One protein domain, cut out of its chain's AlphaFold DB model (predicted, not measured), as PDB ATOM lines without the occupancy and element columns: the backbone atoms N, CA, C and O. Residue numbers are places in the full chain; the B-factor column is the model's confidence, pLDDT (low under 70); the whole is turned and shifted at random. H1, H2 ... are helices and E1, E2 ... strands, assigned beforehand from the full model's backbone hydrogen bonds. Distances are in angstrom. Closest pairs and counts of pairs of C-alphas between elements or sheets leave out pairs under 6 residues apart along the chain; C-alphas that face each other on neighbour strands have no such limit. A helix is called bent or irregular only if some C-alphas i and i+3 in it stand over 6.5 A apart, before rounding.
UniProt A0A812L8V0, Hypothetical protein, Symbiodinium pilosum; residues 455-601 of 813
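AT A GLANCE: This is residues 455 to 601 of the 813 residues of the protein "Hypothetical protein" of Symbiodinium pilosum (UniProt A0A812L8V0). A compact body of crossed helices has one helix as an arm: H1 and H5 cross near the middle, H2, H3 and H4 pack about them with a tiny two-strand sheet, and H6 folds back on H5 as a helical hairpin. Residues 588 to 601 of H7 stick out and make the length. The printed part has 147 residues, with named elements in the order H1 H2 E1 H3 H4 E2 H5 H6 H7; the sheet E1 - E2 is antiparallel and the class is mostly helix. The whole is compact, with a radius of gyration of the C-alphas of 17.1 A, but elongated, spanning 59 by 32 by 32 A.

HOW THE PARTS SIT: H1, residues 464 to 483, is close to but not clearly touching H2, residues 487 to 494; their closest C-alphas, Met 480 and Leu 490, are 6.9 A apart. E1, residues 500 to 502, and E2, residues 540 to 542, are antiparallel neighbours; N 501 to O 541 and N 541 to O 501 are each 3.0 A. H3, residues 503 to 517, touches H1 through residues 514 to 517 alone, at a steep tilt of 53 degrees, the same way; the closest C-alphas, Val 479 and His 517, are 6.2 A apart. H3 also touches H2, about perpendicular at 81 degrees, closest at C-alphas 494 and 509, 5.5 A. H4, residues 527 to 530, touches H1, closest at C-alphas 469 and 529, 4.5 A. H5, residues 543 to 560, touches H1 about perpendicular at 88 degrees, closest at C-alphas 473 and 550, 7.3 A. H2 and H5 touch, closest at C-alphas 487 and 547, 5.5 A. H6, residues 568 to 580, forms a hairpin with H5, opposite ways at 37 degrees, only just steep; C-alphas 558 and 569 are closest, 5.9 A. H7, residues 586 to 601, touches no helix. Every O i to N i+4 pair is within hydrogen-bond range in H1, H2, H3, H5 and H6; in H7 7 of 12 are, and H4 is too short for one.

IN THESE COORDINATES: H1 begins at C-alpha 464 (153.865, 119.525, 133.356) and is 29.0 A long. H3 is 20.9 A, H5 25.5 A and H6 18.2 A. H7 is 23.5 A, with a kink of 27 degrees near residue 593, and ends at C-alpha 601 (161.288, 118.398, 90.151). H7 is neither bent nor irregular, but only just: C-alphas 588 and 591 are 6.2 A apart.

THE WHOLE: The farthest C-alphas, Gly 496 and Gln 601, are 59.3 A apart. The printed part has no cut and no long link. pLDDT is under 70 in residues 522 to 524, 526 and 562 to 601.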
ATOM      1  N   PHE A 455     163.379 117.691 126.024       90.12
ATOM      2  CA  PHE A 455     163.559 119.078 125.579       90.12
ATOM      3  C   PHE A 455     163.247 119.261 124.087       90.12
ATOM      4  O   PHE A 455     162.895 120.369 123.684       90.12
ATOM      5  N   LEU A 456     163.341 118.197 123.275       87.25
ATOM      6  CA  LEU A 456     162.974 118.201 121.854       87.25
ATOM      7  C   LEU A 456     161.453 118.205 121.604       87.25
ATOM      8  O   LEU A 456     161.034 118.522 120.489       87.25
ATOM      9  N   LYS A 457     160.621 117.860 122.600       90.25
ATOM     10  CA  LYS A 457     159.151 117.869 122.480       90.25
ATOM     11  C   LYS A 457     158.629 119.292 122.263       90.25
ATOM     12  O   LYS A 457     159.269 120.267 122.656       90.25
ATOM     13  N   SER A 458     157.438 119.437 121.674       88.81
ATOM     14  CA  SER A 458     156.760 120.738 121.702       88.81
ATOM     15  C   SER A 458     156.185 121.000 123.097       88.81
ATOM     16  O   SER A 458     155.829 120.066 123.815       88.81
ATOM     17  N   GLU A 459     156.015 122.268 123.471       89.81
ATOM     18  CA  GLU A 459     155.443 122.672 124.769       89.81
ATOM     19  C   GLU A 459     154.008 122.155 125.008       89.81
ATOM     20  O   GLU A 459     153.499 122.246 126.120       89.81
ATOM     21  N   LYS A 460     153.345 121.609 123.976       90.62
ATOM     22  CA  LYS A 460     152.017 120.976 124.058       90.62
ATOM     23  C   LYS A 460     152.077 119.462 124.285       90.62
ATOM     24  O   LYS A 460     151.073 118.884 124.688       90.62
ATOM     25  N   ASP A 461     153.225 118.849 123.997       87.62
ATOM     26  CA  ASP A 461     153.476 117.405 124.098       87.62
ATOM     27  C   ASP A 461     154.345 117.054 125.323       87.62
ATOM     28  O   ASP A 461     154.463 115.882 125.684       87.62
ATOM     29  N   MET A 462     154.948 118.058 125.972       90.44
ATOM     30  CA  MET A 462     155.556 117.932 127.298       90.44
ATOM     31  C   MET A 462     154.477 117.742 128.372       90.44
ATOM     32  O   MET A 462     153.467 118.449 128.400       90.44
ATOM     33  N   SER A 463     154.724 116.838 129.317       89.69
ATOM     34  CA  SER A 463     154.022 116.833 130.602       89.69
ATOM     35  C   SER A 463     154.386 118.072 131.436       89.69
ATOM     36  O   SER A 463     155.380 118.750 131.180       89.69
ATOM     37  N   MET A 464     153.606 118.367 132.482       87.81
ATOM     38  CA  MET A 464     153.865 119.525 133.356       87.81
ATOM     39  C   MET A 464     155.252 119.465 134.029       87.81
ATOM     40  O   MET A 464     155.893 120.500 134.188       87.81
ATOM     41  N   ALA A 465     155.730 118.265 134.384       87.12
ATOM     42  CA  ALA A 465     157.055 118.073 134.974       87.12
ATOM     43  C   ALA A 465     158.173 118.363 133.959       87.12
ATOM     44  O   ALA A 465     159.073 119.147 134.245       87.12
ATOM     45  N   GLU A 466     158.058 117.818 132.746       90.56
ATOM     46  CA  GLU A 466     158.990 118.076 131.638       90.56
ATOM     47  C   GLU A 466     159.002 119.552 131.219       90.56
ATOM     48  O   GLU A 466     160.058 120.099 130.910       90.56
ATOM     49  N   TRP A 467     157.851 120.230 131.248       91.00
ATOM     50  CA  TRP A 467     157.754 121.659 130.948       91.00
ATOM     51  C   TRP A 467     158.429 122.523 132.027       91.00
ATOM     52  O   TRP A 467     159.219 123.414 131.703       91.00
ATOM     53  N   ASN A 468     158.198 122.220 133.312       89.19
ATOM     54  CA  ASN A 468     158.880 122.883 134.430       89.19
ATOM     55  C   ASN A 468     160.399 122.642 134.394       89.19
ATOM     56  O   ASN A 468     161.174 123.585 134.560       89.19
ATOM     57  N   ALA A 469     160.828 121.408 134.112       90.50
ATOM     58  CA  ALA A 469     162.228 121.047 133.909       90.50
ATOM     59  C   ALA A 469     162.847 121.801 132.723       90.50
ATOM     60  O   ALA A 469     163.887 122.440 132.873       90.50
ATOM     61  N   SER A 470     162.174 121.820 131.570       91.44
ATOM     62  CA  SER A 470     162.592 122.571 130.382       91.44
ATOM     63  C   SER A 470     162.847 124.046 130.704       91.44
ATOM     64  O   SER A 470     163.898 124.579 130.347       91.44
ATOM     65  N   HIS A 471     161.959 124.696 131.464       91.06
ATOM     66  CA  HIS A 471     162.178 126.068 131.926       91.06
ATOM     67  C   HIS A 471     163.343 126.211 132.919       91.06
ATOM     68  O   HIS A 471     164.153 127.122 132.753       91.06
ATOM     69  N   PHE A 472     163.466 125.315 133.902       92.50
ATOM     70  CA  PHE A 472     164.560 125.317 134.881       92.50
ATOM     71  C   PHE A 472     165.939 125.219 134.210       92.50
ATOM     72  O   PHE A 472     166.795 126.081 134.413       92.50
ATOM     73  N   PHE A 473     166.142 124.224 133.341       93.25
ATOM     74  CA  PHE A 473     167.420 124.039 132.650       93.25
ATOM     75  C   PHE A 473     167.691 125.137 131.611       93.25
ATOM     76  O   PHE A 473     168.830 125.582 131.481       93.25
ATOM     77  N   ARG A 474     166.659 125.654 130.920       92.50
ATOM     78  CA  ARG A 474     166.797 126.836 130.046       92.50
ATOM     79  C   ARG A 474     167.235 128.084 130.818       92.50
ATOM     80  O   ARG A 474     167.928 128.919 130.241       92.50
ATOM     81  N   ASP A 475     166.855 128.236 132.086       93.50
ATOM     82  CA  ASP A 475     167.354 129.325 132.930       93.50
ATOM     83  C   ASP A 475     168.786 129.059 133.428       93.50
ATOM     84  O   ASP A 475     169.612 129.968 133.354       93.50
ATOM     85  N   LEU A 476     169.137 127.823 133.812       94.00
ATOM     86  CA  LEU A 476     170.525 127.452 134.143       94.00
ATOM     87  C   LEU A 476     171.498 127.695 132.974       94.00
ATOM     88  O   LEU A 476     172.560 128.282 133.183       94.00
ATOM     89  N   VAL A 477     171.123 127.340 131.739       94.56
ATOM     90  CA  VAL A 477     171.948 127.596 130.541       94.56
ATOM     91  C   VAL A 477     172.196 129.095 130.332       94.56
ATOM     92  O   VAL A 477     173.313 129.473 129.994       94.56
ATOM     93  N   LYS A 478     171.233 129.981 130.629       93.50
ATOM     94  CA  LYS A 478     171.470 131.442 130.583       93.50
ATOM     95  C   LYS A 478     172.508 131.891 131.613       93.50
ATOM     96  O   LYS A 478     173.230 132.854 131.362       93.50
ATOM     97  N   VAL A 479     172.594 131.225 132.768       94.88
ATOM     98  CA  VAL A 479     173.646 131.502 133.761       94.88
ATOM     99  C   VAL A 479     175.003 131.008 133.263       94.88
ATOM    100  O   VAL A 479     175.977 131.750 133.367       94.88
ATOM    101  N   MET A 480     175.059 129.827 132.638       96.00
ATOM    102  CA  MET A 480     176.274 129.327 131.981       96.00
ATOM    103  C   MET A 480     176.767 130.277 130.887       96.00
ATOM    104  O   MET A 480     177.930 130.664 130.905       96.00
ATOM    105  N   GLU A 481     175.887 130.710 129.976       92.56
ATOM    106  CA  GLU A 481     176.212 131.673 128.914       92.56
ATOM    107  C   GLU A 481     176.717 133.006 129.495       92.56
ATOM    108  O   GLU A 481     177.736 133.535 129.051       92.56
ATOM    109  N   LYS A 482     176.034 133.534 130.521       94.38
ATOM    110  CA  LYS A 482     176.377 134.804 131.183       94.38
ATOM    111  C   LYS A 482     177.720 134.760 131.916       94.38
ATOM    112  O   LYS A 482     178.428 135.766 131.922       94.38
ATOM    113  N   ASN A 483     178.065 133.621 132.516       95.25
ATOM    114  CA  ASN A 483     179.290 133.443 133.299       95.25
ATOM    115  C   ASN A 483     180.420 132.750 132.502       95.25
ATOM    116  O   ASN A 483     181.534 132.632 133.003       95.25
ATOM    117  N   SER A 484     180.153 132.321 131.260       94.06
ATOM    118  CA  SER A 484     181.046 131.507 130.412       94.06
ATOM    119  C   SER A 484     181.491 130.181 131.057       94.06
ATOM    120  O   SER A 484     182.649 129.783 130.950       94.06
ATOM    121  N   TRP A 485     180.563 129.493 131.726       96.69
ATOM    122  CA  TRP A 485     180.800 128.202 132.384       96.69
ATOM    123  C   TRP A 485     180.519 127.001 131.471       96.69
ATOM    124  O   TRP A 485     179.594 127.027 130.658       96.69
ATOM    125  N   SER A 486     181.273 125.916 131.664       94.69
ATOM    126  CA  SER A 486     180.953 124.592 131.115       94.69
ATOM    127  C   SER A 486     179.938 123.846 132.010       94.69
ATOM    128  O   SER A 486     179.701 124.280 133.146       94.69
ATOM    129  N   PRO A 487     179.317 122.742 131.545       96.50
ATOM    130  CA  PRO A 487     178.389 121.949 132.360       96.50
ATOM    131  C   PRO A 487     179.022 121.446 133.667       96.50
ATOM    132  O   PRO A 487     178.387 121.474 134.719       96.50
ATOM    133  N   GLU A 488     180.297 121.057 133.615       96.75
ATOM    134  CA  GLU A 488     181.064 120.518 134.743       96.75
ATOM    135  C   GLU A 488     181.373 121.609 135.774       96.75
ATOM    136  O   GLU A 488     181.343 121.345 136.977       96.75
ATOM    137  N   VAL A 489     181.636 122.842 135.321       96.94
ATOM    138  CA  VAL A 489     181.789 124.010 136.202       96.94
ATOM    139  C   VAL A 489     180.452 124.356 136.854       96.94
ATOM    140  O   VAL A 489     180.413 124.500 138.072       96.94
ATOM    141  N   LEU A 490     179.345 124.397 136.097       96.75
ATOM    142  CA  LEU A 490     178.017 124.644 136.676       96.75
ATOM    143  C   LEU A 490     177.659 123.594 137.741       96.75
ATOM    144  O   LEU A 490     177.168 123.961 138.805       96.75
ATOM    145  N   PHE A 491     177.925 122.310 137.482       96.94
ATOM    146  CA  PHE A 491     177.737 121.249 138.475       96.94
ATOM    147  C   PHE A 491     178.594 121.481 139.726       96.94
ATOM    148  O   PHE A 491     178.108 121.352 140.843       96.94
ATOM    149  N   THR A 492     179.856 121.882 139.548       96.69
ATOM    150  CA  THR A 492     180.791 122.125 140.660       96.69
ATOM    151  C   THR A 492     180.325 123.293 141.544       96.69
ATOM    152  O   THR A 492     180.383 123.186 142.769       96.69
ATOM    153  N   GLU A 493     179.794 124.364 140.943       96.56
ATOM    154  CA  GLU A 493     179.178 125.501 141.649       96.56
ATOM    155  C   GLU A 493     177.866 125.104 142.357       96.56
ATOM    156  O   GLU A 493     177.661 125.450 143.519       96.56
ATOM    157  N   LEU A 494     176.989 124.332 141.698       95.69
ATOM    158  CA  LEU A 494     175.729 123.841 142.283       95.69
ATOM    159  C   LEU A 494     175.945 122.822 143.415       95.69
ATOM    160  O   LEU A 494     175.162 122.789 144.359       95.69
ATOM    161  N   GLY A 495     176.991 122.000 143.333       95.44
ATOM    162  CA  GLY A 495     177.342 120.998 144.341       95.44
ATOM    163  C   GLY A 495     178.260 121.510 145.451       95.44
ATOM    164  O   GLY A 495     178.576 120.756 146.370       95.44
ATOM    165  N   GLY A 496     178.739 122.758 145.373       94.44
ATOM    166  CA  GLY A 496     179.728 123.298 146.312       94.44
ATOM    167  C   GLY A 496     181.044 122.505 146.335       94.44
ATOM    168  O   GLY A 496     181.655 122.364 147.393       94.44
ATOM    169  N   GLY A 497     181.452 121.945 145.190       94.06
ATOM    170  CA  GLY A 497     182.641 121.096 145.055       94.06
ATOM    171  C   GLY A 497     182.446 119.604 145.363       94.06
ATOM    172  O   GLY A 497     183.437 118.879 145.416       94.06
ATOM    173  N   LYS A 498     181.211 119.128 145.570       95.00
ATOM    174  CA  LYS A 498     180.897 117.693 145.701       95.00
ATOM    175  C   LYS A 498     180.829 116.981 144.345       95.00
ATOM    176  O   LYS A 498     180.517 117.597 143.331       95.00
ATOM    177  N   GLU A 499     181.064 115.668 144.360       95.69
ATOM    178  CA  GLU A 499     180.974 114.789 143.179       95.69
ATOM    179  C   GLU A 499     179.531 114.345 142.865       95.69
ATOM    180  O   GLU A 499     179.216 114.078 141.709       95.69
ATOM    181  N   ALA A 500     178.643 114.356 143.865       96.75
ATOM    182  CA  ALA A 500     177.205 114.115 143.725       96.75
ATOM    183  C   ALA A 500     176.392 115.169 144.501       96.75
ATOM    184  O   ALA A 500     176.844 115.669 145.539       96.75
ATOM    185  N   ILE A 501     175.196 115.507 144.008       97.19
ATOM    186  CA  ILE A 501     174.327 116.560 144.567       97.19
ATOM    187  C   ILE A 501     172.999 115.953 145.032       97.19
ATOM    188  O   ILE A 501     172.286 115.340 144.241       97.19
ATOM    189  N   THR A 502     172.620 116.153 146.298       96.44
ATOM    190  CA  THR A 502     171.303 115.708 146.793       96.44
ATOM    191  C   THR A 502     170.173 116.640 146.338       96.44
ATOM    192  O   THR A 502     170.383 117.830 146.081       96.44
ATOM    193  N   LYS A 503     168.930 116.138 146.329       93.94
ATOM    194  CA  LYS A 503     167.733 116.908 145.933       93.94
ATOM    195  C   LYS A 503     167.594 118.264 146.620       93.94
ATOM    196  O   LYS A 503     167.274 119.256 145.966       93.94
ATOM    197  N   GLN A 504     167.859 118.322 147.924       93.44
ATOM    198  CA  GLN A 504     167.745 119.562 148.690       93.44
ATOM    199  C   GLN A 504     168.905 120.537 148.418       93.44
ATOM    200  O   GLN A 504     168.700 121.750 148.426       93.44
ATOM    201  N   GLU A 505     170.103 120.036 148.121       94.88
ATOM    202  CA  GLU A 505     171.246 120.885 147.769       94.88
ATOM    203  C   GLU A 505     171.057 121.526 146.393       94.88
ATOM    204  O   GLU A 505     171.262 122.734 146.257       94.88
ATOM    205  N   LEU A 506     170.558 120.767 145.406       94.00
ATOM    206  CA  LEU A 506     170.181 121.329 144.108       94.00
ATOM    207  C   LEU A 506     169.053 122.364 144.254       94.00
ATOM    208  O   LEU A 506     169.141 123.440 143.663       94.00
ATOM    209  N   GLU A 507     168.018 122.071 145.055       91.25
ATOM    210  CA  GLU A 507     166.936 123.016 145.367       91.25
ATOM    211  C   GLU A 507     167.473 124.350 145.901       91.25
ATOM    212  O   GLU A 507     167.107 125.404 145.377       91.25
ATOM    213  N   ASP A 508     168.315 124.326 146.938       92.75
ATOM    214  CA  ASP A 508     168.771 125.540 147.616       92.75
ATOM    215  C   ASP A 508     169.837 126.304 146.816       92.75
ATOM    216  O   ASP A 508     169.729 127.528 146.677       92.75
ATOM    217  N   GLN A 509     170.807 125.618 146.203       93.88
ATOM    218  CA  GLN A 509     171.858 126.281 145.423       93.88
ATOM    219  C   GLN A 509     171.327 126.837 144.098       93.88
ATOM    220  O   GLN A 509     171.573 128.007 143.786       93.88
ATOM    221  N   ALA A 510     170.503 126.087 143.354       93.06
ATOM    222  CA  ALA A 510     169.877 126.620 142.142       93.06
ATOM    223  C   ALA A 510     168.919 127.783 142.466       93.06
ATOM    224  O   ALA A 510     168.843 128.753 141.711       93.06
ATOM    225  N   ARG A 511     168.236 127.756 143.619       91.38
ATOM    226  CA  ARG A 511     167.391 128.863 144.102       91.38
ATOM    227  C   ARG A 511     168.193 130.126 144.417       91.38
ATOM    228  O   ARG A 511     167.686 131.215 144.146       91.38
ATOM    229  N   VAL A 512     169.410 130.025 144.952       92.69
ATOM    230  CA  VAL A 512     170.314 131.180 145.129       92.69
ATOM    231  C   VAL A 512     170.802 131.686 143.766       92.69
ATOM    232  O   VAL A 512     170.601 132.853 143.425       92.69
ATOM    233  N   LEU A 513     171.367 130.790 142.959       93.06
ATOM    234  CA  LEU A 513     172.007 131.077 141.675       93.06
ATOM    235  C   LEU A 513     171.029 131.690 140.650       93.06
ATOM    236  O   LEU A 513     171.310 132.741 140.067       93.06
ATOM    237  N   LEU A 514     169.827 131.126 140.495       91.94
ATOM    238  CA  LEU A 514     168.800 131.661 139.592       91.94
ATOM    239  C   LEU A 514     168.211 132.996 140.080       91.94
ATOM    240  O   LEU A 514     167.922 133.864 139.254       91.94
ATOM    241  N   ARG A 515     168.086 133.222 141.398       90.19
ATOM    242  CA  ARG A 515     167.649 134.529 141.935       90.19
ATOM    243  C   ARG A 515     168.634 135.644 141.588       90.19
ATOM    244  O   ARG A 515     168.191 136.730 141.224       90.19
ATOM    245  N   VAL A 516     169.939 135.375 141.675       87.31
ATOM    246  CA  VAL A 516     170.999 136.349 141.358       87.31
ATOM    247  C   VAL A 516     171.091 136.620 139.853       87.31
ATOM    248  O   VAL A 516     171.245 137.772 139.444       87.31
ATOM    249  N   HIS A 517     170.990 135.589 139.005       85.69
ATOM    250  CA  HIS A 517     171.270 135.741 137.572       85.69
ATOM    251  C   HIS A 517     170.036 135.942 136.675       85.69
ATOM    252  O   HIS A 517     170.179 136.619 135.653       85.69
ATOM    253  N   CYS A 518     168.861 135.417 137.050       80.81
ATOM    254  CA  CYS A 518     167.647 135.365 136.214       80.81
ATOM    255  C   CYS A 518     166.411 136.060 136.830       80.81
ATOM    256  O   CYS A 518     165.424 136.288 136.130       80.81
ATOM    257  N   GLY A 519     166.441 136.427 138.116       82.94
ATOM    258  CA  GLY A 519     165.339 137.119 138.789       82.94
ATOM    259  C   GLY A 519     164.175 136.193 139.171       82.94
ATOM    260  O   GLY A 519     164.381 135.118 139.734       82.94
ATOM    261  N   ARG A 520     162.926 136.615 138.919       78.62
ATOM    262  CA  ARG A 520     161.718 135.825 139.240       78.62
ATOM    263  C   ARG A 520     161.425 134.775 138.156       78.62
ATOM    264  O   ARG A 520     160.456 134.917 137.414       78.62
ATOM    265  N   SER A 521     162.240 133.722 138.082       74.88
ATOM    266  CA  SER A 521     161.887 132.534 137.291       74.88
ATOM    267  C   SER A 521     160.620 131.865 137.858       74.88
ATOM    268  O   SER A 521     160.494 131.760 139.084       74.88
ATOM    269  N   PRO A 522     159.678 131.393 137.017       69.81
ATOM    270  CA  PRO A 522     158.551 130.581 137.473       69.81
ATOM    271  C   PRO A 522     158.978 129.168 137.908       69.81
ATOM    272  O   PRO A 522     158.272 128.541 138.696       69.81
ATOM    273  N   ALA A 523     160.134 128.671 137.453       63.72
ATOM    274  CA  ALA A 523     160.593 127.292 137.645       63.72
ATOM    275  C   ALA A 523     161.258 127.034 139.017       63.72
ATOM    276  O   ALA A 523     162.200 126.258 139.136       63.72
ATOM    277  N   LEU A 524     160.771 127.686 140.081       65.12
ATOM    278  CA  LEU A 524     161.317 127.573 141.445       65.12
ATOM    279  C   LEU A 524     160.897 126.291 142.199       65.12
ATOM    280  O   LEU A 524     161.286 126.115 143.354       65.12
ATOM    281  N   GLN A 525     160.118 125.406 141.568       71.94
ATOM    282  CA  GLN A 525     159.794 124.063 142.069       71.94
ATOM    283  C   GLN A 525     160.830 123.055 141.544       71.94
ATOM    284  O   GLN A 525     160.549 122.276 140.633       71.94
ATOM    285  N   VAL A 526     162.045 123.108 142.100       67.94
ATOM    286  CA  VAL A 526     163.217 122.330 141.645       67.94
ATOM    287  C   VAL A 526     163.035 120.818 141.861       67.94
ATOM    288  O   VAL A 526     163.630 120.006 141.154       67.94
ATOM    289  N   ALA A 527     162.117 120.433 142.748       75.62
ATOM    290  CA  ALA A 527     161.730 119.054 143.000       75.62
ATOM    291  C   ALA A 527     161.336 118.235 141.752       75.62
ATOM    292  O   ALA A 527     161.532 117.028 141.789       75.62
ATOM    293  N   GLN A 528     160.808 118.846 140.681       78.50
ATOM    294  CA  GLN A 528     160.459 118.143 139.430       78.50
ATOM    295  C   GLN A 528     161.636 117.992 138.442       78.50
ATOM    296  O   GLN A 528     161.809 116.893 137.925       78.50
ATOM    297  N   PRO A 529     162.471 119.023 138.188       79.44
ATOM    298  CA  PRO A 529     163.744 118.854 137.481       79.44
ATOM    299  C   PRO A 529     164.666 117.778 138.070       79.44
ATOM    300  O   PRO A 529     165.404 117.151 137.319       79.44
ATOM    301  N   PHE A 530     164.634 117.569 139.392       85.38
ATOM    302  CA  PHE A 530     165.440 116.535 140.047       85.38
ATOM    303  C   PHE A 530     165.052 115.117 139.602       85.38
ATOM    304  O   PHE A 530     165.927 114.355 139.216       85.38
ATOM    305  N   ASP A 531     163.751 114.805 139.554       85.75
ATOM    306  CA  ASP A 531     163.202 113.476 139.199       85.75
ATOM    307  C   ASP A 531     163.388 113.108 137.703       85.75
ATOM    308  O   ASP A 531     162.763 112.185 137.184       85.75
ATOM    309  N   ILE A 532     164.194 113.903 136.995       84.31
ATOM    310  CA  ILE A 532     164.579 113.806 135.583       84.31
ATOM    311  C   ILE A 532     166.121 113.785 135.428       84.31
ATOM    312  O   ILE A 532     166.622 113.402 134.371       84.31
ATOM    313  N   LEU A 533     166.867 114.205 136.460       81.94
ATOM    314  CA  LEU A 533     168.334 114.144 136.544       81.94
ATOM    315  C   LEU A 533     168.821 112.877 137.243       81.94
ATOM    316  O   LEU A 533     169.841 112.342 136.840       81.94
ATOM    317  N   ASP A 534     168.098 112.449 138.276       89.00
ATOM    318  CA  ASP A 534     168.267 111.178 138.980       89.00
ATOM    319  C   ASP A 534     167.750 110.061 138.051       89.00
ATOM    320  O   ASP A 534     166.557 109.742 138.030       89.00
ATOM    321  N   VAL A 535     168.621 109.564 137.161       81.94
ATOM    322  CA  VAL A 535     168.256 108.578 136.125       81.94
ATOM    323  C   VAL A 535     168.263 107.165 136.707       81.94
ATOM    324  O   VAL A 535     167.532 106.292 136.226       81.94
ATOM    325  N   ASN A 536     169.078 106.930 137.738       85.88
ATOM    326  CA  ASN A 536     169.205 105.636 138.400       85.88
ATOM    327  C   ASN A 536     168.134 105.398 139.503       85.88
ATOM    328  O   ASN A 536     167.795 104.241 139.772       85.88
ATOM    329  N   GLY A 537     167.541 106.459 140.065       89.25
ATOM    330  CA  GLY A 537     166.516 106.427 141.112       89.25
ATOM    331  C   GLY A 537     167.046 106.347 142.554       89.25
ATOM    332  O   GLY A 537     166.312 105.864 143.424       89.25
ATOM    333  N   ASP A 538     168.296 106.739 142.823       92.81
ATOM    334  CA  ASP A 538     168.964 106.583 144.126       92.81
ATOM    335  C   ASP A 538     168.817 107.784 145.086       92.81
ATOM    336  O   ASP A 538     169.021 107.632 146.297       92.81
ATOM    337  N   GLY A 539     168.378 108.947 144.589       93.69
ATOM    338  CA  GLY A 539     168.164 110.163 145.376       93.69
ATOM    339  C   GLY A 539     169.344 111.148 145.430       93.69
ATOM    340  O   GLY A 539     169.233 112.175 146.120       93.69
ATOM    341  N   VAL A 540     170.436 110.896 144.706       95.69
ATOM    342  CA  VAL A 540     171.439 111.905 144.326       95.69
ATOM    343  C   VAL A 540     171.428 112.146 142.812       95.69
ATOM    344  O   VAL A 540     170.596 111.617 142.086       95.69
ATOM    345  N   ILE A 541     172.296 113.043 142.350       95.38
ATOM    346  CA  ILE A 541     172.616 113.232 140.935       95.38
ATOM    347  C   ILE A 541     174.132 113.208 140.820       95.38
ATOM    348  O   ILE A 541     174.806 114.041 141.448       95.38
ATOM    349  N   GLU A 542     174.663 112.290 140.022       96.31
ATOM    350  CA  GLU A 542     176.086 112.242 139.691       96.31
ATOM    351  C   GLU A 542     176.448 113.305 138.641       96.31
ATOM    352  O   GLU A 542     175.608 113.803 137.877       96.31
ATOM    353  N   ARG A 543     177.730 113.681 138.586       95.69
ATOM    354  CA  ARG A 543     178.225 114.693 137.641       95.69
ATOM    355  C   ARG A 543     177.902 114.316 136.197       95.69
ATOM    356  O   ARG A 543     177.490 115.167 135.410       95.69
ATOM    357  N   GLU A 544     178.063 113.044 135.870       90.69
ATOM    358  CA  GLU A 544     177.885 112.468 134.544       90.69
ATOM    359  C   GLU A 544     176.421 112.551 134.081       90.69
ATOM    360  O   GLU A 544     176.168 112.931 132.935       90.69
ATOM    361  N   GLU A 545     175.453 112.299 134.971       90.00
ATOM    362  CA  GLU A 545     174.016 112.443 134.690       90.00
ATOM    363  C   GLU A 545     173.647 113.904 134.401       90.00
ATOM    364  O   GLU A 545     173.017 114.215 133.382       90.00
ATOM    365  N   PHE A 546     174.099 114.829 135.254       94.12
ATOM    366  CA  PHE A 546     173.841 116.257 135.079       94.12
ATOM    367  C   PHE A 546     174.458 116.799 133.786       94.12
ATOM    368  O   PHE A 546     173.791 117.499 133.018       94.12
ATOM    369  N   VAL A 547     175.721 116.457 133.510       92.75
ATOM    370  CA  VAL A 547     176.412 116.848 132.275       92.75
ATOM    371  C   VAL A 547     175.694 116.259 131.058       92.75
ATOM    372  O   VAL A 547     175.468 116.985 130.087       92.75
ATOM    373  N   ALA A 548     175.247 114.999 131.110       87.81
ATOM    374  CA  ALA A 548     174.481 114.381 130.032       87.81
ATOM    375  C   ALA A 548     173.161 115.123 129.751       87.81
ATOM    376  O   ALA A 548     172.883 115.438 128.591       87.81
ATOM    377  N   ILE A 549     172.379 115.465 130.780       90.44
ATOM    378  CA  ILE A 549     171.109 116.200 130.637       90.44
ATOM    379  C   ILE A 549     171.329 117.639 130.138       90.44
ATOM    380  O   ILE A 549     170.610 118.093 129.243       90.44
ATOM    381  N   ILE A 550     172.363 118.345 130.611       93.31
ATOM    382  CA  ILE A 550     172.723 119.670 130.076       93.31
ATOM    383  C   ILE A 550     173.166 119.569 128.608       93.31
ATOM    384  O   ILE A 550     172.708 120.355 127.776       93.31
ATOM    385  N   VAL A 551     173.986 118.581 128.236       89.88
ATOM    386  CA  VAL A 551     174.395 118.350 126.837       89.88
ATOM    387  C   VAL A 551     173.197 117.974 125.952       89.88
ATOM    388  O   VAL A 551     173.133 118.406 124.797       89.88
ATOM    389  N   GLN A 552     172.218 117.228 126.470       88.44
ATOM    390  CA  GLN A 552     170.953 116.967 125.777       88.44
ATOM    391  C   GLN A 552     170.141 118.249 125.543       88.44
ATOM    392  O   GLN A 552     169.652 118.448 124.425       88.44
ATOM    393  N   LEU A 553     170.033 119.141 126.537       91.81
ATOM    394  CA  LEU A 553     169.384 120.442 126.356       91.81
ATOM    395  C   LEU A 553     170.134 121.307 125.338       91.81
ATOM    396  O   LEU A 553     169.501 121.871 124.451       91.81
ATOM    397  N   LEU A 554     171.462 121.415 125.424       90.25
ATOM    398  CA  LEU A 554     172.255 122.234 124.497       90.25
ATOM    399  C   LEU A 554     172.076 121.761 123.042       90.25
ATOM    400  O   LEU A 554     171.880 122.585 122.146       90.25
ATOM    401  N   LYS A 555     172.024 120.441 122.815       86.31
ATOM    402  CA  LYS A 555     171.663 119.846 121.515       86.31
ATOM    403  C   LYS A 555     170.227 120.193 121.097       86.31
ATOM    404  O   LYS A 555     170.010 120.585 119.952       86.31
ATOM    405  N   ALA A 556     169.252 120.111 122.005       87.75
ATOM    406  CA  ALA A 556     167.861 120.460 121.711       87.75
ATOM    407  C   ALA A 556     167.674 121.953 121.382       87.75
ATOM    408  O   ALA A 556     166.962 122.288 120.435       87.75
ATOM    409  N   LEU A 557     168.362 122.849 122.097       87.50
ATOM    410  CA  LEU A 557     168.375 124.289 121.829       87.50
ATOM    411  C   LEU A 557     169.040 124.618 120.490       87.50
ATOM    412  O   LEU A 557     168.545 125.488 119.776       87.50
ATOM    413  N   ALA A 558     170.106 123.910 120.104       84.94
ATOM    414  CA  ALA A 558     170.714 124.067 118.783       84.94
ATOM    415  C   ALA A 558     169.733 123.699 117.650       84.94
ATOM    416  O   ALA A 558     169.606 124.453 116.686       84.94
ATOM    417  N   VAL A 559     168.978 122.602 117.801       81.38
ATOM    418  CA  VAL A 559     167.943 122.170 116.839       81.38
ATOM    419  C   VAL A 559     166.753 123.143 116.795       81.38
ATOM    420  O   VAL A 559     166.268 123.485 115.713       81.38
ATOM    421  N   GLN A 560     166.296 123.627 117.957       85.25
ATOM    422  CA  GLN A 560     165.181 124.580 118.076       85.25
ATOM    423  C   GLN A 560     165.551 126.010 117.641       85.25
ATOM    424  O   GLN A 560     164.678 126.768 117.220       85.25
ATOM    425  N   GLY A 561     166.833 126.384 117.687       74.69
ATOM    426  CA  GLY A 561     167.340 127.738 117.424       74.69
ATOM    427  C   GLY A 561     167.235 128.244 115.978       74.69
ATOM    428  O   GLY A 561     167.692 129.350 115.692       74.69
ATOM    429  N   ASN A 562     166.624 127.481 115.065       49.41
ATOM    430  CA  ASN A 562     166.434 127.854 113.656       49.41
ATOM    431  C   ASN A 562     165.390 128.971 113.415       49.41
ATOM    432  O   ASN A 562     165.146 129.317 112.261       49.41
ATOM    433  N   ALA A 563     164.782 129.539 114.465       51.41
ATOM    434  CA  ALA A 563     163.852 130.667 114.357       51.41
ATOM    435  C   ALA A 563     164.547 132.049 114.354       51.41
ATOM    436  O   ALA A 563     164.410 132.783 113.379       51.41
ATOM    437  N   ASP A 564     165.292 132.406 115.414       43.59
ATOM    438  CA  ASP A 564     165.571 133.829 115.719       43.59
ATOM    439  C   ASP A 564     167.040 134.219 116.031       43.59
ATOM    440  O   ASP A 564     167.357 135.409 116.001       43.59
ATOM    441  N   SER A 565     167.970 133.298 116.345       51.31
ATOM    442  CA  SER A 565     169.275 133.681 116.948       51.31
ATOM    443  C   SER A 565     170.533 133.002 116.367       51.31
ATOM    444  O   SER A 565     171.349 132.408 117.076       51.31
ATOM    445  N   GLY A 566     170.809 133.214 115.074       49.00
ATOM    446  CA  GLY A 566     171.999 132.678 114.376       49.00
ATOM    447  C   GLY A 566     173.386 133.024 114.971       49.00
ATOM    448  O   GLY A 566     174.384 132.408 114.596       49.00
ATOM    449  N   ARG A 567     173.474 133.969 115.922       54.19
ATOM    450  CA  ARG A 567     174.697 134.246 116.707       54.19
ATOM    451  C   ARG A 567     174.913 133.224 117.834       54.19
ATOM    452  O   ARG A 567     176.044 132.806 118.058       54.19
ATOM    453  N   GLN A 568     173.832 132.803 118.487       56.38
ATOM    454  CA  GLN A 568     173.829 131.891 119.636       56.38
ATOM    455  C   GLN A 568     174.183 130.460 119.206       56.38
ATOM    456  O   GLN A 568     175.023 129.813 119.831       56.38
ATOM    457  N   ARG A 569     173.674 130.027 118.039       58.84
ATOM    458  CA  ARG A 569     174.041 128.761 117.373       58.84
ATOM    459  C   ARG A 569     175.558 128.537 117.300       58.84
ATOM    460  O   ARG A 569     176.004 127.432 117.578       58.84
ATOM    461  N   ARG A 570     176.363 129.565 116.997       58.31
ATOM    462  CA  ARG A 570     177.832 129.426 116.897       58.31
ATOM    463  C   ARG A 570     178.504 129.149 118.247       58.31
ATOM    464  O   ARG A 570     179.484 128.414 118.287       58.31
ATOM    465  N   GLN A 571     177.984 129.711 119.340       56.03
ATOM    466  CA  GLN A 571     178.530 129.497 120.686       56.03
ATOM    467  C   GLN A 571     178.117 128.127 121.242       56.03
ATOM    468  O   GLN A 571     178.982 127.395 121.721       56.03
ATOM    469  N   LEU A 572     176.846 127.722 121.085       56.00
ATOM    470  CA  LEU A 572     176.414 126.368 121.461       56.00
ATOM    471  C   LEU A 572     177.089 125.283 120.615       56.00
ATOM    472  O   LEU A 572     177.487 124.264 121.172       56.00
ATOM    473  N   GLN A 573     177.263 125.484 119.302       56.72
ATOM    474  CA  GLN A 573     177.994 124.528 118.463       56.72
ATOM    475  C   GLN A 573     179.456 124.403 118.916       56.72
ATOM    476  O   GLN A 573     179.919 123.282 119.086       56.72
ATOM    477  N   ALA A 574     180.162 125.504 119.203       53.66
ATOM    478  CA  ALA A 574     181.540 125.441 119.705       53.66
ATOM    479  C   ALA A 574     181.654 124.667 121.035       53.66
ATOM    480  O   ALA A 574     182.499 123.781 121.152       53.66
ATOM    481  N   ALA A 575     180.769 124.938 122.002       51.09
ATOM    482  CA  ALA A 575     180.730 124.204 123.269       51.09
ATOM    483  C   ALA A 575     180.371 122.718 123.072       51.09
ATOM    484  O   ALA A 575     181.014 121.841 123.642       51.09
ATOM    485  N   THR A 576     179.387 122.415 122.220       49.81
ATOM    486  CA  THR A 576     178.952 121.033 121.950       49.81
ATOM    487  C   THR A 576     180.036 120.230 121.229       49.81
ATOM    488  O   THR A 576     180.219 119.057 121.540       49.81
ATOM    489  N   VAL A 577     180.784 120.839 120.303       50.50
ATOM    490  CA  VAL A 577     181.924 120.197 119.621       50.50
ATOM    491  C   VAL A 577     183.054 119.920 120.614       50.50
ATOM    492  O   VAL A 577     183.537 118.792 120.666       50.50
ATOM    493  N   ALA A 578     183.411 120.894 121.460       50.25
ATOM    494  CA  ALA A 578     184.424 120.718 122.505       50.25
ATOM    495  C   ALA A 578     184.067 119.608 123.516       50.25
ATOM    496  O   ALA A 578     184.954 118.896 123.973       50.25
ATOM    497  N   LEU A 579     182.776 119.427 123.821       43.72
ATOM    498  CA  LEU A 579     182.271 118.404 124.748       43.72
ATOM    499  C   LEU A 579     181.976 117.036 124.102       43.72
ATOM    500  O   LEU A 579     181.658 116.093 124.820       43.72
ATOM    501  N   SER A 580     182.010 116.902 122.769       37.16
ATOM    502  CA  SER A 580     181.614 115.647 122.092       37.16
ATOM    503  C   SER A 580     182.575 115.131 121.022       37.16
ATOM    504  O   SER A 580     182.327 114.063 120.462       37.16
ATOM    505  N   GLY A 581     183.651 115.863 120.713       32.06
ATOM    506  CA  GLY A 581     184.709 115.424 119.796       32.06
ATOM    507  C   GLY A 581     184.280 115.223 118.335       32.06
ATOM    508  O   GLY A 581     185.069 114.722 117.540       32.06
ATOM    509  N   ARG A 582     183.044 115.585 117.955       35.41
ATOM    510  CA  ARG A 582     182.488 115.367 116.607       35.41
ATOM    511  C   ARG A 582     182.042 116.671 115.945       35.41
ATOM    512  O   ARG A 582     181.541 117.582 116.600       35.41
ATOM    513  N   PHE A 583     182.236 116.750 114.629       33.81
ATOM    514  CA  PHE A 583     182.100 117.981 113.842       33.81
ATOM    515  C   PHE A 583     180.636 118.348 113.494       33.81
ATOM    516  O   PHE A 583     179.811 117.461 113.259       33.81
ATOM    517  N   PRO A 584     180.289 119.650 113.397       35.97
ATOM    518  CA  PRO A 584     178.910 120.115 113.231       35.97
ATOM    519  C   PRO A 584     178.493 120.204 111.749       35.97
ATOM    520  O   PRO A 584     178.338 121.291 111.196       35.97
ATOM    521  N   ILE A 585     178.300 119.055 111.095       42.91
ATOM    522  CA  ILE A 585     177.985 118.979 109.651       42.91
ATOM    523  C   ILE A 585     176.511 119.331 109.345       42.91
ATOM    524  O   ILE A 585     176.220 120.048 108.388       42.91
ATOM    525  N   ALA A 586     175.565 118.853 110.162       37.19
ATOM    526  CA  ALA A 586     174.145 118.747 109.792       37.19
ATOM    527  C   ALA A 586     173.443 120.068 109.403       37.19
ATOM    528  O   ALA A 586     172.650 120.096 108.459       37.19
ATOM    529  N   ASP A 587     173.726 121.170 110.105       33.78
ATOM    530  CA  ASP A 587     172.907 122.391 110.033       33.78
ATOM    531  C   ASP A 587     173.211 123.307 108.828       33.78
ATOM    532  O   ASP A 587     172.613 124.382 108.699       33.78
ATOM    533  N   GLY A 588     174.164 122.939 107.966       34.38
ATOM    534  CA  GLY A 588     174.326 123.559 106.644       34.38
ATOM    535  C   GLY A 588     173.397 122.927 105.601       34.38
ATOM    536  O   GLY A 588     172.778 123.615 104.792       34.38
ATOM    537  N   LEU A 589     173.232 121.604 105.666       39.66
ATOM    538  CA  LEU A 589     172.595 120.814 104.611       39.66
ATOM    539  C   LEU A 589     171.057 120.807 104.655       39.66
ATOM    540  O   LEU A 589     170.410 120.321 103.729       39.66
ATOM    541  N   ALA A 590     170.445 121.428 105.666       37.34
ATOM    542  CA  ALA A 590     169.018 121.755 105.633       37.34
ATOM    543  C   ALA A 590     168.665 122.720 104.479       37.34
ATOM    544  O   ALA A 590     167.587 122.601 103.900       37.34
ATOM    545  N   ALA A 591     169.581 123.625 104.107       38.12
ATOM    546  CA  ALA A 591     169.427 124.482 102.931       38.12
ATOM    547  C   ALA A 591     169.647 123.704 101.622       38.12
ATOM    548  O   ALA A 591     168.877 123.876 100.677       38.12
ATOM    549  N   VAL A 592     170.625 122.785 101.593       43.72
ATOM    550  CA  VAL A 592     170.886 121.911 100.432       43.72
ATOM    551  C   VAL A 592     169.634 121.137 100.031       43.72
ATOM    552  O   VAL A 592     169.220 121.216  98.879       43.72
ATOM    553  N   ARG A 593     168.953 120.512 101.000       38.94
ATOM    554  CA  ARG A 593     167.723 119.735 100.767       38.94
ATOM    555  C   ARG A 593     166.581 120.539 100.132       38.94
ATOM    556  O   ARG A 593     165.748 119.954  99.447       38.94
ATOM    557  N   LEU A 594     166.518 121.857 100.342       41.75
ATOM    558  CA  LEU A 594     165.521 122.720  99.691       41.75
ATOM    559  C   LEU A 594     165.878 122.999  98.223       41.75
ATOM    560  O   LEU A 594     164.981 123.043  97.383       41.75
ATOM    561  N   ALA A 595     167.167 123.133  97.904       42.03
ATOM    562  CA  ALA A 595     167.646 123.272  96.531       42.03
ATOM    563  C   ALA A 595     167.559 121.944  95.754       42.03
ATOM    564  O   ALA A 595     167.058 121.923  94.634       42.03
ATOM    565  N   GLU A 596     167.948 120.820  96.363       42.75
ATOM    566  CA  GLU A 596     167.814 119.476  95.778       42.75
ATOM    567  C   GLU A 596     166.348 119.123  95.504       42.75
ATOM    568  O   GLU A 596     166.018 118.650  94.419       42.75
ATOM    569  N   ALA A 597     165.437 119.423  96.438       44.84
ATOM    570  CA  ALA A 597     164.003 119.218  96.235       44.84
ATOM    571  C   ALA A 597     163.397 120.130  95.150       44.84
ATOM    572  O   ALA A 597     162.324 119.815  94.631       44.84
ATOM    573  N   ALA A 598     164.057 121.239  94.792       43.16
ATOM    574  CA  ALA A 598     163.689 122.067  93.645       43.16
ATOM    575  C   ALA A 598     164.278 121.511  92.334       43.16
ATOM    576  O   ALA A 598     163.550 121.378  91.352       43.16
ATOM    577  N   ALA A 599     165.553 121.109  92.329       43.84
ATOM    578  CA  ALA A 599     166.222 120.511  91.172       43.84
ATOM    579  C   ALA A 599     165.574 119.181  90.744       43.84
ATOM    580  O   ALA A 599     165.265 118.986  89.568       43.84
ATOM    581  N   ALA A 600     165.262 118.299  91.699       46.00
ATOM    582  CA  ALA A 600     164.656 116.991  91.445       46.00
ATOM    583  C   ALA A 600     163.257 117.058  90.795       46.00
ATOM    584  O   ALA A 600     162.806 116.075  90.208       46.00
ATOM    585  N   GLN A 601     162.567 118.204  90.851       44.34
ATOM    586  CA  GLN A 601     161.288 118.398  90.151       44.34
ATOM    587  C   GLN A 601     161.451 118.620  88.636       44.34
ATOM    588  O   GLN A 601     160.475 118.470  87.902       44.34
TER     589      GLN A 601